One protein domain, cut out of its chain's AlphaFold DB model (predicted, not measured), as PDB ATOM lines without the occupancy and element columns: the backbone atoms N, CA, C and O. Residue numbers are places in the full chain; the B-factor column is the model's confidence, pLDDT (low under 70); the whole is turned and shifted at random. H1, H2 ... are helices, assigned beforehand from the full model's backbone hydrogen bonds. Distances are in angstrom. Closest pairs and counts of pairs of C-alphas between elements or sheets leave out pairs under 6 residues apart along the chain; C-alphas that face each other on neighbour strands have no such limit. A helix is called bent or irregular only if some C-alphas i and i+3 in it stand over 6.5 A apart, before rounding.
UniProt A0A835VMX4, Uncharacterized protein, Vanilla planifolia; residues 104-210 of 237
ATOM      1  N   THR A 104     122.276 -18.935 -10.489       82.81
ATOM      2  CA  THR A 104     123.226 -20.045 -10.314       82.81
ATOM      3  C   THR A 104     123.787 -20.092  -8.897       82.81
ATOM      4  O   THR A 104     123.868 -21.172  -8.320       82.81
ATOM      5  N   THR A 105     124.091 -18.941  -8.285       83.75
ATOM      6  CA  THR A 105     124.552 -18.873  -6.884       83.75
ATOM      7  C   THR A 105     123.500 -19.411  -5.914       83.75
ATOM      8  O   THR A 105     123.822 -20.165  -4.998       83.75
ATOM      9  N   SER A 106     122.225 -19.089  -6.151       83.62
ATOM     10  CA  SER A 106     121.108 -19.589  -5.338       83.62
ATOM     11  C   SER A 106     120.967 -21.116  -5.448       83.62
ATOM     12  O   SER A 106     120.782 -21.800  -4.442       83.62
ATOM     13  N   ILE A 107     121.121 -21.667  -6.659       87.38
ATOM     14  CA  ILE A 107     121.081 -23.116  -6.910       87.38
ATOM     15  C   ILE A 107     122.279 -23.828  -6.273       87.38
ATOM     16  O   ILE A 107     122.094 -24.852  -5.618       87.38
ATOM     17  N   LEU A 108     123.491 -23.290  -6.421       88.62
ATOM     18  CA  LEU A 108     124.700 -23.866  -5.827       88.62
ATOM     19  C   LEU A 108     124.603 -23.927  -4.299       88.62
ATOM     20  O   LEU A 108     124.920 -24.959  -3.713       88.62
ATOM     21  N   LEU A 109     124.103 -22.865  -3.661       87.44
ATOM     22  CA  LEU A 109     123.865 -22.846  -2.216       87.44
ATOM     23  C   LEU A 109     122.833 -23.891  -1.787       87.44
ATOM     24  O   LEU A 109     123.031 -24.562  -0.777       87.44
ATOM     25  N   PHE A 110     121.758 -24.071  -2.559       89.62
ATOM     26  CA  PHE A 110     120.756 -25.096  -2.270       89.62
ATOM     27  C   PHE A 110     121.323 -26.513  -2.387       89.62
ATOM     28  O   PHE A 110     121.123 -27.328  -1.489       89.62
ATOM     29  N   VAL A 111     122.064 -26.803  -3.460       91.56
ATOM     30  CA  VAL A 111     122.710 -28.109  -3.668       91.56
ATOM     31  C   VAL A 111     123.734 -28.387  -2.570       91.56
ATOM     32  O   VAL A 111     123.742 -29.484  -2.016       91.56
ATOM     33  N   LEU A 112     124.551 -27.394  -2.206       91.88
ATOM     34  CA  LEU A 112     125.515 -27.502  -1.112       91.88
ATOM     35  C   LEU A 112     124.815 -27.766   0.224       91.88
ATOM     36  O   LEU A 112     125.246 -28.625   0.987       91.88
ATOM     37  N   TRP A 113     123.707 -27.075   0.488       91.06
ATOM     38  CA  TRP A 113     122.925 -27.263   1.705       91.06
ATOM     39  C   TRP A 113     122.286 -28.654   1.790       91.06
ATOM     40  O   TRP A 113     122.415 -29.332   2.811       91.06
ATOM     41  N   VAL A 114     121.645 -29.117   0.711       92.00
ATOM     42  CA  VAL A 114     121.073 -30.473   0.637       92.00
ATOM     43  C   VAL A 114     122.173 -31.527   0.752       92.00
ATOM     44  O   VAL A 114     122.002 -32.505   1.477       92.00
ATOM     45  N   GLY A 115     123.311 -31.322   0.084       93.44
ATOM     46  CA  GLY A 115     124.479 -32.193   0.181       93.44
ATOM     47  C   GLY A 115     125.020 -32.285   1.607       93.44
ATOM     48  O   GLY A 115     125.333 -33.380   2.070       93.44
ATOM     49  N   LEU A 116     125.051 -31.166   2.336       90.94
ATOM     50  CA  LEU A 116     125.464 -31.128   3.739       90.94
ATOM     51  C   LEU A 116     124.485 -31.885   4.644       90.94
ATOM     52  O   LEU A 116     124.922 -32.700   5.453       90.94
ATOM     53  N   LEU A 117     123.172 -31.697   4.480       90.19
ATOM     54  CA  LEU A 117     122.189 -32.491   5.229       90.19
ATOM     55  C   LEU A 117     122.293 -33.981   4.902       90.19
ATOM     56  O   LEU A 117     122.282 -34.818   5.801       90.19
ATOM     57  N   PHE A 118     122.431 -34.322   3.622       93.12
ATOM     58  CA  PHE A 118     122.604 -35.702   3.186       93.12
ATOM     59  C   PHE A 118     123.850 -36.343   3.803       93.12
ATOM     60  O   PHE A 118     123.793 -37.483   4.265       93.12
ATOM     61  N   TYR A 119     124.957 -35.599   3.851       91.69
ATOM     62  CA  TYR A 119     126.183 -36.033   4.505       91.69
ATOM     63  C   TYR A 119     125.953 -36.306   5.997       91.69
ATOM     64  O   TYR A 119     126.280 -37.389   6.474       91.69
ATOM     65  N   VAL A 120     125.314 -35.378   6.714       89.06
ATOM     66  CA  VAL A 120     125.031 -35.534   8.150       89.06
ATOM     67  C   VAL A 120     124.139 -36.748   8.432       89.06
ATOM     68  O   VAL A 120     124.413 -37.489   9.365       89.06
ATOM     69  N   PHE A 121     123.096 -36.991   7.634       86.69
ATOM     70  CA  PHE A 121     122.153 -38.082   7.915       86.69
ATOM     71  C   PHE A 121     122.607 -39.462   7.431       86.69
ATOM     72  O   PHE A 121     122.207 -40.462   8.019       86.69
ATOM     73  N   ARG A 122     123.372 -39.543   6.334       87.88
ATOM     74  CA  ARG A 122     123.733 -40.831   5.714       87.88
ATOM     75  C   ARG A 122     125.197 -41.218   5.910       87.88
ATOM     76  O   ARG A 122     125.489 -42.406   5.976       87.88
ATOM     77  N   MET A 123     126.104 -40.244   5.932       84.31
ATOM     78  CA  MET A 123     127.554 -40.488   5.917       84.31
ATOM     79  C   MET A 123     128.219 -40.266   7.274       84.31
ATOM     80  O   MET A 123     129.323 -40.765   7.478       84.31
ATOM     81  N   ALA A 124     127.593 -39.524   8.191       84.75
ATOM     82  CA  ALA A 124     128.187 -39.289   9.499       84.75
ATOM     83  C   ALA A 124     128.280 -40.616  10.283       84.75
ATOM     84  O   ALA A 124     127.258 -41.283  10.465       84.75
ATOM     85  N   PRO A 125     129.482 -41.027  10.730       80.62
ATOM     86  CA  PRO A 125     129.647 -42.240  11.517       80.62
ATOM     87  C   PRO A 125     128.998 -42.057  12.890       80.62
ATOM     88  O   PRO A 125     129.387 -41.178  13.657       80.62
ATOM     89  N   ASP A 126     128.020 -42.901  13.204       80.44
ATOM     90  CA  ASP A 126     127.337 -42.893  14.495       80.44
ATOM     91  C   ASP A 126     128.138 -43.720  15.511       80.44
ATOM     92  O   ASP A 126     128.152 -44.953  15.470       80.44
ATOM     93  N   GLN A 127     128.880 -43.036  16.385       78.81
ATOM     94  CA  GLN A 127     129.739 -43.688  17.376       78.81
ATOM     95  C   GLN A 127     128.947 -44.203  18.590       78.81
ATOM     96  O   GLN A 127     129.392 -45.166  19.221       78.81
ATOM     97  N   THR A 128     127.787 -43.615  18.927       84.12
ATOM     98  CA  THR A 128     127.027 -43.951  20.149       84.12
ATOM     99  C   THR A 128     125.506 -43.716  20.042       84.12
ATOM    100  O   THR A 128     124.937 -42.995  20.876       84.12
ATOM    101  N   PRO A 129     124.785 -44.435  19.155       84.12
ATOM    102  CA  PRO A 129     123.379 -44.158  18.840       84.12
ATOM    103  C   PRO A 129     122.498 -44.067  20.088       84.12
ATOM    104  O   PRO A 129     121.791 -43.089  20.303       84.12
ATOM    105  N   TYR A 130     122.577 -45.062  20.977       86.88
ATOM    106  CA  TYR A 130     121.719 -45.151  22.164       86.88
ATOM    107  C   TYR A 130     121.961 -44.047  23.198       86.88
ATOM    108  O   TYR A 130     121.031 -43.643  23.901       86.88
ATOM    109  N   ARG A 131     123.203 -43.570  23.321       86.88
ATOM    110  CA  ARG A 131     123.565 -42.530  24.293       86.88
ATOM    111  C   ARG A 131     123.127 -41.162  23.799       86.88
ATOM    112  O   ARG A 131     122.598 -40.391  24.594       86.88
ATOM    113  N   ASP A 132     123.254 -40.912  22.501       88.81
ATOM    114  CA  ASP A 132     122.928 -39.621  21.905       88.81
ATOM    115  C   ASP A 132     121.418 -39.372  21.905       88.81
ATOM    116  O   ASP A 132     120.973 -38.324  22.380       88.81
ATOM    117  N   VAL A 133     120.591 -40.366  21.537       88.50
ATOM    118  CA  VAL A 133     119.130 -40.232  21.716       88.50
ATOM    119  C   VAL A 133     118.726 -40.124  23.184       88.50
ATOM    120  O   VAL A 133     117.776 -39.403  23.485       88.50
ATOM    121  N   TYR A 134     119.413 -40.806  24.108       90.00
ATOM    122  CA  TYR A 134     119.147 -40.638  25.542       90.00
ATOM    123  C   TYR A 134     119.450 -39.203  25.997       90.00
ATOM    124  O   TYR A 134     118.639 -38.592  26.696       90.00
ATOM    125  N   PHE A 135     120.569 -38.629  25.552       89.12
ATOM    126  CA  PHE A 135     120.923 -37.260  25.893       89.12
ATOM    127  C   PHE A 135     119.967 -36.238  25.282       89.12
ATOM    128  O   PHE A 135     119.504 -35.352  25.992       89.12
ATOM    129  N   ILE A 136     119.583 -36.392  24.015       89.38
ATOM    130  CA  ILE A 136     118.609 -35.500  23.373       89.38
ATOM    131  C   ILE A 136     117.257 -35.571  24.091       89.38
ATOM    132  O   ILE A 136     116.681 -34.536  24.411       89.38
ATOM    133  N   LYS A 137     116.761 -36.772  24.421       89.50
ATOM    134  CA  LYS A 137     115.497 -36.929  25.167       89.50
ATOM    135  C   LYS A 137     115.538 -36.227  26.518       89.50
ATOM    136  O   LYS A 137     114.558 -35.600  26.914       89.50
ATOM    137  N   LYS A 138     116.668 -36.308  27.211       89.12
ATOM    138  CA  LYS A 138     116.836 -35.689  28.522       89.12
ATOM    139  C   LYS A 138     117.089 -34.176  28.445       89.12
ATOM    140  O   LYS A 138     116.596 -33.453  29.300       89.12
ATOM    141  N   LEU A 139     117.720 -33.676  27.378       88.62
ATOM    142  CA  LEU A 139     117.817 -32.237  27.081       88.62
ATOM    143  C   LEU A 139     116.467 -31.626  26.682       88.62
ATOM    144  O   LEU A 139     116.148 -30.515  27.091       88.62
ATOM    145  N   MET A 140     115.646 -32.361  25.930       84.00
ATOM    146  CA  MET A 140     114.279 -31.959  25.577       84.00
ATOM    147  C   MET A 140     113.272 -32.169  26.718       84.00
ATOM    148  O   MET A 140     112.070 -32.047  26.493       84.00
ATOM    149  N   TYR A 141     113.738 -32.506  27.926       81.94
ATOM    150  CA  TYR A 141     112.896 -32.751  29.101       81.94
ATOM    151  C   TYR A 141     111.833 -33.856  28.903       81.94
ATOM    152  O   TYR A 141     110.863 -33.942  29.654       81.94
ATOM    153  N   LEU A 142     112.007 -34.715  27.889       84.31
ATOM    154  CA  LEU A 142     111.115 -35.838  27.572       84.31
ATOM    155  C   LEU A 142     111.367 -37.051  28.477       84.31
ATOM    156  O   LEU A 142     110.483 -37.885  28.654       84.31
ATOM    157  N   GLN A 143     112.582 -37.166  29.012       80.12
ATOM    158  CA  GLN A 143     112.997 -38.213  29.939       80.12
ATOM    159  C   GLN A 143     112.935 -37.665  31.375       80.12
ATOM    160  O   GLN A 143     113.453 -36.580  31.635       80.12
ATOM    161  N   GLY A 144     112.308 -38.411  32.291       75.44
ATOM    162  CA  GLY A 144     112.177 -38.040  33.703       75.44
ATOM    163  C   GLY A 144     113.501 -38.041  34.479       75.44
ATOM    164  O   GLY A 144     114.581 -38.300  33.937       75.44
ATOM    165  N   ASP A 145     113.424 -37.724  35.774       78.81
ATOM    166  CA  ASP A 145     114.605 -37.667  36.635       78.81
ATOM    167  C   ASP A 145     115.107 -39.077  36.992       78.81
ATOM    168  O   ASP A 145     114.798 -39.640  38.038       78.81
ATOM    169  N   ASP A 146     115.885 -39.667  36.080       81.75
ATOM    170  CA  ASP A 146     116.507 -40.990  36.237       81.75
ATOM    171  C   ASP A 146     117.680 -40.995  37.255       81.75
ATOM    172  O   ASP A 146     118.522 -41.891  37.239       81.75
ATOM    173  N   GLY A 147     117.836 -39.947  38.076       82.69
ATOM    174  CA  GLY A 147     118.939 -39.785  39.038       82.69
ATOM    175  C   GLY A 147     120.306 -39.468  38.410       82.69
ATOM    176  O   GLY A 147     121.262 -39.133  39.109       82.69
ATOM    177  N   TYR A 148     120.421 -39.531  37.082       83.38
ATOM    178  CA  TYR A 148     121.617 -39.129  36.345       83.38
ATOM    179  C   TYR A 148     121.621 -37.616  36.087       83.38
ATOM    180  O   TYR A 148     120.851 -37.136  35.250       83.38
ATOM    181  N   LYS A 149     122.509 -36.863  36.751       84.56
ATOM    182  CA  LYS A 149     122.725 -35.438  36.451       84.56
ATOM    183  C   LYS A 149     123.650 -35.296  35.240       84.56
ATOM    184  O   LYS A 149     124.772 -35.795  35.247       84.56
ATOM    185  N   MET A 150     123.173 -34.621  34.199       85.12
ATOM    186  CA  MET A 150     123.986 -34.313  33.022       85.12
ATOM    187  C   MET A 150     125.033 -33.247  33.325       85.12
ATOM    188  O   MET A 150     124.883 -32.456  34.255       85.12
ATOM    189  N   ASN A 151     126.070 -33.200  32.488       91.31
ATOM    190  CA  ASN A 151     127.034 -32.112  32.529       91.31
ATOM    191  C   ASN A 151     126.335 -30.768  32.261       91.31
ATOM    192  O   ASN A 151     125.682 -30.595  31.229       91.31
ATOM    193  N   GLU A 152     126.517 -29.811  33.167       90.38
ATOM    194  CA  GLU A 152     125.866 -28.496  33.113       90.38
ATOM    195  C   GLU A 152     126.294 -27.697  31.878       90.38
ATOM    196  O   GLU A 152     125.489 -26.967  31.305       90.38
ATOM    197  N   VAL A 153     127.522 -27.911  31.389       92.81
ATOM    198  CA  VAL A 153     128.019 -27.277  30.158       92.81
ATOM    199  C   VAL A 153     127.213 -27.712  28.932       92.81
ATOM    200  O   VAL A 153     126.925 -26.884  28.074       92.81
ATOM    201  N   LEU A 154     126.800 -28.983  28.847       89.81
ATOM    202  CA  LEU A 154     125.983 -29.466  27.725       89.81
ATOM    203  C   LEU A 154     124.588 -28.845  27.755       89.81
ATOM    204  O   LEU A 154     124.071 -28.436  26.719       89.81
ATOM    205  N   VAL A 155     124.010 -28.721  28.952       89.06
ATOM    206  CA  VAL A 155     122.713 -28.064  29.151       89.06
ATOM    207  C   VAL A 155     122.799 -26.582  28.779       89.06
ATOM    208  O   VAL A 155     121.922 -26.071  28.080       89.06
ATOM    209  N   ALA A 156     123.862 -25.891  29.194       91.44
ATOM    210  CA  ALA A 156     124.090 -24.491  28.851       91.44
ATOM    211  C   ALA A 156     124.304 -24.300  27.341       91.44
ATOM    212  O   ALA A 156     123.670 -23.437  26.737       91.44
ATOM    213  N   MET A 157     125.138 -25.134  26.712       89.69
ATOM    214  CA  MET A 157     125.416 -25.062  25.276       89.69
ATOM    215  C   MET A 157     124.162 -25.329  24.441       89.69
ATOM    216  O   MET A 157     123.903 -24.597  23.490       89.69
ATOM    217  N   TRP A 158     123.352 -26.312  24.837       87.25
ATOM    218  CA  TRP A 158     122.066 -26.595  24.201       87.25
ATOM    219  C   TRP A 158     121.108 -25.398  24.280       87.25
ATOM    220  O   TRP A 158     120.531 -24.991  23.274       87.25
ATOM    221  N   ASN A 159     120.992 -24.772  25.456       87.31
ATOM    222  CA  ASN A 159     120.155 -23.584  25.629       87.31
ATOM    223  C   ASN A 159     120.650 -22.389  24.801       87.31
ATOM    224  O   ASN A 159     119.842 -21.700  24.181       87.31
ATOM    225  N   ILE A 160     121.965 -22.153  24.747       88.06
ATOM    226  CA  ILE A 160     122.545 -21.065  23.947       88.06
ATOM    227  C   ILE A 160     122.334 -21.329  22.447       88.06
ATOM    228  O   ILE A 160     121.964 -20.399  21.728       88.06
ATOM    229  N   MET A 161     122.483 -22.577  21.979       84.06
ATOM    230  CA  MET A 161     122.219 -22.944  20.580       84.06
ATOM    231  C   MET A 161     120.787 -22.618  20.142       84.06
ATOM    232  O   MET A 161     120.608 -22.159  19.018       84.06
ATOM    233  N   GLY A 162     119.787 -22.820  21.009       81.06
ATOM    234  CA  GLY A 162     118.384 -22.504  20.711       81.06
ATOM    235  C   GLY A 162     118.008 -21.028  20.914       81.06
ATOM    236  O   GLY A 162     117.140 -20.502  20.215       81.06
ATOM    237  N   LEU A 163     118.679 -20.327  21.836       85.06
ATOM    238  CA  LEU A 163     118.390 -18.927  22.172       85.06
ATOM    239  C   LEU A 163     118.801 -17.947  21.060       85.06
ATOM    240  O   LEU A 163     118.056 -17.016  20.751       85.06
ATOM    241  N   TRP A 164     119.960 -18.155  20.435       83.06
ATOM    242  CA  TRP A 164     120.455 -17.301  19.344       83.06
ATOM    243  C   TRP A 164     119.491 -17.220  18.146       83.06
ATOM    244  O   TRP A 164     119.133 -16.110  17.744       83.06
ATOM    245  N   PRO A 165     119.001 -18.350  17.600       79.50
ATOM    246  CA  PRO A 165     117.929 -18.382  16.611       79.50
ATOM    247  C   PRO A 165     116.702 -17.556  16.982       79.50
ATOM    248  O   PRO A 165     116.129 -16.891  16.122       79.50
ATOM    249  N   LEU A 166     116.303 -17.573  18.256       79.25
ATOM    250  CA  LEU A 166     115.140 -16.838  18.742       79.25
ATOM    251  C   LEU A 166     115.382 -15.326  18.667       79.25
ATOM    252  O   LEU A 166     114.521 -14.591  18.179       79.25
ATOM    253  N   ILE A 167     116.577 -14.871  19.045       84.88
ATOM    254  CA  ILE A 167     116.980 -13.465  18.916       84.88
ATOM    255  C   ILE A 167     116.980 -13.051  17.438       84.88
ATOM    256  O   ILE A 167     116.324 -12.075  17.074       84.88
ATOM    257  N   TYR A 168     117.618 -13.829  16.557       77.12
ATOM    258  CA  TYR A 168     117.608 -13.550  15.115       77.12
ATOM    259  C   TYR A 168     116.199 -13.590  14.512       77.12
ATOM    260  O   TYR A 168     115.888 -12.805  13.616       77.12
ATOM    261  N   SER A 169     115.313 -14.446  15.027       75.62
ATOM    262  CA  SER A 169     113.920 -14.517  14.587       75.62
ATOM    263  C   SER A 169     113.160 -13.219  14.858       75.62
ATOM    264  O   SER A 169     112.384 -12.789  14.008       75.62
ATOM    265  N   MET A 170     113.427 -12.549  15.986       77.69
ATOM    266  CA  MET A 170     112.838 -11.247  16.301       77.69
ATOM    267  C   MET A 170     113.321 -10.139  15.365       77.69
ATOM    268  O   MET A 170     112.578  -9.189  15.150       77.69
ATOM    269  N   LEU A 171     114.512 -10.258  14.775       77.50
ATOM    270  CA  LEU A 171     114.986  -9.324  13.748       77.50
ATOM    271  C   LEU A 171     114.408  -9.664  12.364       77.50
ATOM    272  O   LEU A 171     114.056  -8.779  11.578       77.50
ATOM    273  N   LEU A 172     114.270 -10.956  12.063       74.25
ATOM    274  CA  LEU A 172     113.797 -11.446  10.769       74.25
ATOM    275  C   LEU A 172     112.276 -11.365  10.605       74.25
ATOM    276  O   LEU A 172     111.808 -11.126   9.497       74.25
ATOM    277  N   LEU A 173     111.487 -11.540  11.668       71.69
ATOM    278  CA  LEU A 173     110.018 -11.508  11.616       71.69
ATOM    279  C   LEU A 173     109.453 -10.130  11.218       71.69
ATOM    280  O   LEU A 173     108.586 -10.100  10.340       71.69
ATOM    281  N   PRO A 174     109.921  -8.998  11.783       66.88
ATOM    282  CA  PRO A 174     109.523  -7.663  11.340       66.88
ATOM    283  C   PRO A 174     109.951  -7.396   9.895       66.88
ATOM    284  O   PRO A 174     109.154  -6.925   9.087       66.88
ATOM    285  N   THR A 175     111.181  -7.779   9.544       63.81
ATOM    286  CA  THR A 175     111.767  -7.547   8.214       63.81
ATOM    287  C   THR A 175     111.099  -8.399   7.126       63.81
ATOM    288  O   THR A 175     110.838  -7.924   6.021       63.81
ATOM    289  N   GLY A 176     110.746  -9.648   7.439       62.53
ATOM    290  CA  GLY A 176     110.109 -10.595   6.521       62.53
ATOM    291  C   GLY A 176     108.628 -10.307   6.261       62.53
ATOM    292  O   GLY A 176     108.129 -10.617   5.174       62.53
ATOM    293  N   ARG A 177     107.930  -9.671   7.215       59.34
ATOM    294  CA  ARG A 177     106.525  -9.251   7.067       59.34
ATOM    295  C   ARG A 177     106.336  -7.993   6.215       59.34
ATOM    296  O   ARG A 177     105.240  -7.786   5.705       59.34
ATOM    297  N   SER A 178     107.367  -7.165   6.058       55.50
ATOM    298  CA  SER A 178     107.180  -5.747   5.716       55.50
ATOM    299  C   SER A 178     107.021  -5.405   4.227       55.50
ATOM    300  O   SER A 178     106.892  -4.232   3.895       55.50
ATOM    301  N   SER A 179     107.000  -6.347   3.275       50.25
ATOM    302  CA  SER A 179     106.829  -5.883   1.881       50.25
ATOM    303  C   SER A 179     106.122  -6.805   0.900       50.25
ATOM    304  O   SER A 179     105.249  -6.331   0.175       50.25
ATOM    305  N   LYS A 180     106.444  -8.102   0.810       52.16
ATOM    306  CA  LYS A 180     105.859  -8.915  -0.278       52.16
ATOM    307  C   LYS A 180     106.038 -10.429  -0.159       52.16
ATOM    308  O   LYS A 180     106.059 -11.112  -1.178       52.16
ATOM    309  N   SER A 181     106.224 -10.982   1.040       55.31
ATOM    310  CA  SER A 181     106.487 -12.421   1.180       55.31
ATOM    311  C   SER A 181     105.202 -13.183   1.534       55.31
ATOM    312  O   SER A 181     104.554 -12.936   2.547       55.31
ATOM    313  N   LYS A 182     104.788 -14.097   0.647       56.44
ATOM    314  CA  LYS A 182     103.621 -14.984   0.829       56.44
ATOM    315  C   LYS A 182     103.970 -16.239   1.649       56.44
ATOM    316  O   LYS A 182     103.084 -17.018   1.985       56.44
ATOM    317  N   PHE A 183     105.251 -16.444   1.962       64.88
ATOM    318  CA  PHE A 183     105.745 -17.648   2.619       64.88
ATOM    319  C   PHE A 183     105.899 -17.431   4.128       64.88
ATOM    320  O   PHE A 183     106.588 -16.495   4.540       64.88
ATOM    321  N   PRO A 184     105.283 -18.279   4.971       71.38
ATOM    322  CA  PRO A 184     105.447 -18.176   6.411       71.38
ATOM    323  C   PRO A 184     106.893 -18.519   6.788       71.38
ATOM    324  O   PRO A 184     107.388 -19.599   6.479       71.38
ATOM    325  N   VAL A 185     107.566 -17.602   7.482       73.94
ATOM    326  CA  VAL A 185     108.945 -17.784   7.985       73.94
ATOM    327  C   VAL A 185     108.972 -18.706   9.213       73.94
ATOM    328  O   VAL A 185     109.964 -19.364   9.500       73.94
ATOM    329  N   TRP A 186     107.842 -18.805   9.917       77.25
ATOM    330  CA  TRP A 186     107.678 -19.544  11.169       77.25
ATOM    331  C   TRP A 186     108.145 -21.019  11.169       77.25
ATOM    332  O   TRP A 186     108.833 -21.384  12.121       77.25
ATOM    333  N   PRO A 187     107.876 -21.866  10.147       83.19
ATOM    334  CA  PRO A 187     108.394 -23.238  10.127       83.19
ATOM    335  C   PRO A 187     109.928 -23.305  10.114       83.19
ATOM    336  O   PRO A 187     110.508 -24.135  10.810       83.19
ATOM    337  N   PHE A 188     110.598 -22.405   9.387       81.88
ATOM    338  CA  PHE A 188     112.065 -22.348   9.355       81.88
ATOM    339  C   PHE A 188     112.646 -21.827  10.674       81.88
ATOM    340  O   PHE A 188     113.725 -22.247  11.084       81.88
ATOM    341  N   LEU A 189     111.908 -20.964  11.376       78.62
ATOM    342  CA  LEU A 189     112.301 -20.440  12.686       78.62
ATOM    343  C   LEU A 189     112.186 -21.495  13.789       78.62
ATOM    344  O   LEU A 189     113.103 -21.635  14.590       78.62
ATOM    345  N   LEU A 190     111.104 -22.278  13.795       81.19
ATOM    346  CA  LEU A 190     110.974 -23.433  14.686       81.19
ATOM    347  C   LEU A 190     112.089 -24.448  14.460       81.19
ATOM    348  O   LEU A 190     112.687 -24.944  15.411       81.19
ATOM    349  N   LEU A 191     112.389 -24.733  13.192       82.50
ATOM    350  CA  LEU A 191     113.447 -25.669  12.839       82.50
ATOM    351  C   LEU A 191     114.831 -25.142  13.249       82.50
ATOM    352  O   LEU A 191     115.709 -25.927  13.600       82.50
ATOM    353  N   SER A 192     115.014 -23.819  13.276       84.31
ATOM    354  CA  SER A 192     116.253 -23.174  13.715       84.31
ATOM    355  C   SER A 192     116.552 -23.366  15.202       84.31
ATOM    356  O   SER A 192     117.717 -23.351  15.581       84.31
ATOM    357  N   PHE A 193     115.548 -23.650  16.038       80.56
ATOM    358  CA  PHE A 193     115.778 -23.967  17.452       80.56
ATOM    359  C   PHE A 193     116.636 -25.230  17.642       80.56
ATOM    360  O   PHE A 193     117.396 -25.322  18.600       80.56
ATOM    361  N   PHE A 194     116.551 -26.175  16.700       79.81
ATOM    362  CA  PHE A 194     117.324 -27.419  16.716       79.81
ATOM    363  C   PHE A 194     118.494 -27.385  15.727       79.81
ATOM    364  O   PHE A 194     119.598 -27.814  16.044       79.81
ATOM    365  N   GLY A 195     118.253 -26.872  14.517       80.12
ATOM    366  CA  GLY A 195     119.224 -26.853  13.420       80.12
ATOM    367  C   GLY A 195     120.070 -25.580  13.326       80.12
ATOM    368  O   GLY A 195     120.884 -25.459  12.412       80.12
ATOM    369  N   GLY A 196     119.871 -24.602  14.214       83.88
ATOM    370  CA  GLY A 196     120.571 -23.320  14.187       83.88
ATOM    371  C   GLY A 196     120.347 -22.535  12.890       83.88
ATOM    372  O   GLY A 196     119.305 -22.640  12.233       83.88
ATOM    373  N   ALA A 197     121.349 -21.746  12.493       80.12
ATOM    374  CA  ALA A 197     121.309 -20.932  11.275       80.12
ATOM    375  C   ALA A 197     121.178 -21.763   9.984       80.12
ATOM    376  O   ALA A 197     120.665 -21.269   8.981       80.12
ATOM    377  N   TYR A 198     121.572 -23.042  10.008       83.88
ATOM    378  CA  TYR A 198     121.470 -23.926   8.848       83.88
ATOM    379  C   TYR A 198     120.022 -24.127   8.398       83.88
ATOM    380  O   TYR A 198     119.772 -24.263   7.203       83.88
ATOM    381  N   ALA A 199     119.052 -24.067   9.315       84.00
ATOM    382  CA  ALA A 199     117.632 -24.153   8.976       84.00
ATOM    383  C   ALA A 199     117.116 -22.935   8.180       84.00
ATOM    384  O   ALA A 199     116.089 -23.039   7.509       84.00
ATOM    385  N   LEU A 200     117.818 -21.792   8.220       79.62
ATOM    386  CA  LEU A 200     117.427 -20.569   7.510       79.62
ATOM    387  C   LEU A 200     118.004 -20.478   6.096       79.62
ATOM    388  O   LEU A 200     117.483 -19.726   5.275       79.62
ATOM    389  N   ILE A 201     119.048 -21.242   5.781       84.75
ATOM    390  CA  ILE A 201     119.664 -21.261   4.449       84.75
ATOM    391  C   ILE A 201     118.634 -21.496   3.325       84.75
ATOM    392  O   ILE A 201     118.604 -20.686   2.396       84.75
ATOM    393  N   PRO A 202     117.733 -22.502   3.383       83.38
ATOM    394  CA  PRO A 202     116.726 -22.691   2.333       83.38
ATOM    395  C   PRO A 202     115.751 -21.510   2.232       83.38
ATOM    396  O   PRO A 202     115.293 -21.182   1.138       83.38
ATOM    397  N   TYR A 203     115.468 -20.836   3.351       78.50
ATOM    398  CA  TYR A 203     114.651 -19.626   3.351       78.50
ATOM    399  C   TYR A 203     115.361 -18.482   2.614       78.50
ATOM    400  O   TYR A 203     114.744 -17.846   1.765       78.50
ATOM    401  N   PHE A 204     116.658 -18.267   2.845       79.25
ATOM    402  CA  PHE A 204     117.427 -17.218   2.162       79.25
ATOM    403  C   PHE A 204     117.654 -17.478   0.671       79.25
ATOM    404  O   PHE A 204     117.713 -16.525  -0.098       79.25
ATOM    405  N   VAL A 205     117.722 -18.740   0.240       79.75
ATOM    406  CA  VAL A 205     117.803 -19.093  -1.191       79.75
ATOM    407  C   VAL A 205     116.528 -18.690  -1.943       79.75
ATOM    408  O   VAL A 205     116.586 -18.249  -3.090       79.75
ATOM    409  N   ILE A 206     115.364 -18.850  -1.308       76.06
ATOM    410  CA  ILE A 206     114.055 -18.557  -1.915       76.06
ATOM    411  C   ILE A 206     113.679 -17.080  -1.730       76.06
ATOM    412  O   ILE A 206     112.937 -16.502  -2.533       76.06
ATOM    413  N   TRP A 207     114.174 -16.451  -0.668       70.00
ATOM    414  CA  TRP A 207     113.832 -15.088  -0.304       70.00
ATOM    415  C   TRP A 207     114.632 -14.068  -1.120       70.00
ATOM    416  O   TRP A 207     115.841 -13.926  -0.967       70.00
ATOM    417  N   LYS A 208     113.932 -13.299  -1.963       63.25
ATOM    418  CA  LYS A 208     114.500 -12.114  -2.611       63.25
ATOM    419  C   LYS A 208     114.242 -10.887  -1.734       63.25
ATOM    420  O   LYS A 208     113.068 -10.543  -1.554       63.25
ATOM    421  N   PRO A 209     115.277 -10.222  -1.191       61.00
ATOM    422  CA  PRO A 209     115.064  -8.989  -0.450       61.00
ATOM    423  C   PRO A 209     114.484  -7.930  -1.403       61.00
ATOM    424  O   PRO A 209     114.941  -7.826  -2.546       61.00
ATOM    425  N   PRO A 210     113.468  -7.154  -0.982       58.94
ATOM    426  CA  PRO A 210     113.061  -5.981  -1.741       58.94
ATOM    427  C   PRO A 210     114.278  -5.045  -1.845       58.94
ATOM    428  O   PRO A 210     114.943  -4.826  -0.828       58.94
TER     429      PRO A 210
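What this domain is: This is residues 104 to 210 of the 237 residues of an uncharacterized protein of Vanilla planifolia (UniProt A0A835VMX4). The long helix H3 and the helix H1 form two opposite sides of an open frame, H2 makes a third side across one end, and the two arms of the sharply folded helix H4 fill the gap between H3 and H1 towards the other end. The space between H2 and the arms of H4 is left empty, and the far part of H1 and the near part of H2, in residues 118 to 133, stand free. The printed part has 107 residues with four named helices in the order H1, H2, H3, H4 and no named strand; the class is all helix. The whole is loose, with a radius of gyration of the C-alphas of 17.1 A, and elongated, spanning 53 by 32 by 20 A.

Where its parts are: H3, residues 152 to 177, is the longest helix at 37.7 A and begins at C-alpha 152 (125.866, -28.496, 33.113). It has a kink of 33 degrees near residue 171, and is neither bent nor irregular, but only just: C-alphas 171 and 174 are 6.2 A apart. H4, residues 186 to 206, was assigned as one helix by its hydrogen bonds but is bent, with C-alphas 194 and 197 9.4 A apart. Its arms are H4a, residues 186 to 194, 13.6 A, and H4b, residues 197 to 206, 15.2 A, which ends at C-alpha 206 (114.055, -18.557, -1.915). H4b is itself irregular, with C-alphas 199 and 202 6.9 A apart. H1, residues 104 to 123, is 26.5 A long and begins at C-alpha 104 (123.226, -20.045, -10.314). H2 is residues 129 to 139.

How they stand to each other: H3 and H4a form a helical hairpin: they touch, with the C-alphas of Gly 162 and Phe 193 closest at 4.4 A, and run opposite ways at a shallow tilt of 18 degrees. H3 touches H4a with residues 161 to 169 alone. H4a touches H4b, closest at the C-alphas of Ser 192 and Ala 199, 5.0 A, opposite ways at a shallow tilt of 28 degrees. H4b touches H1, which uses residues 106 to 113 alone; the closest C-alphas, of Ser 106 and Val 205, are 5.3 A apart. These two run opposite ways at a steep tilt of 36 degrees, only just past shallow. H2 touches no helix, but is close to H3 without clearly touching, with the C-alphas of Leu 139 and Val 155 closest at 6.8 A. H1 is apart from H3 and from H2. Every O i to N i+4 pair is within hydrogen-bond range in H1 and H2; the counts are 18 of 22 in H3, 4 of 5 in H4a and 3 of 6 in H4b.

The domain as a whole: The two C-alphas farthest apart are those of Thr 104 and Gly 147, at 53.3 A. The printed part has no cut. The link from H2 to H3, residues 140 to 151, is long, while that from H1 to H2 is tight and that from H3 to H4 is short. The mean pLDDT of the printed part is 81.1, and residues 174 to 183 and 208 to 210 are under 70.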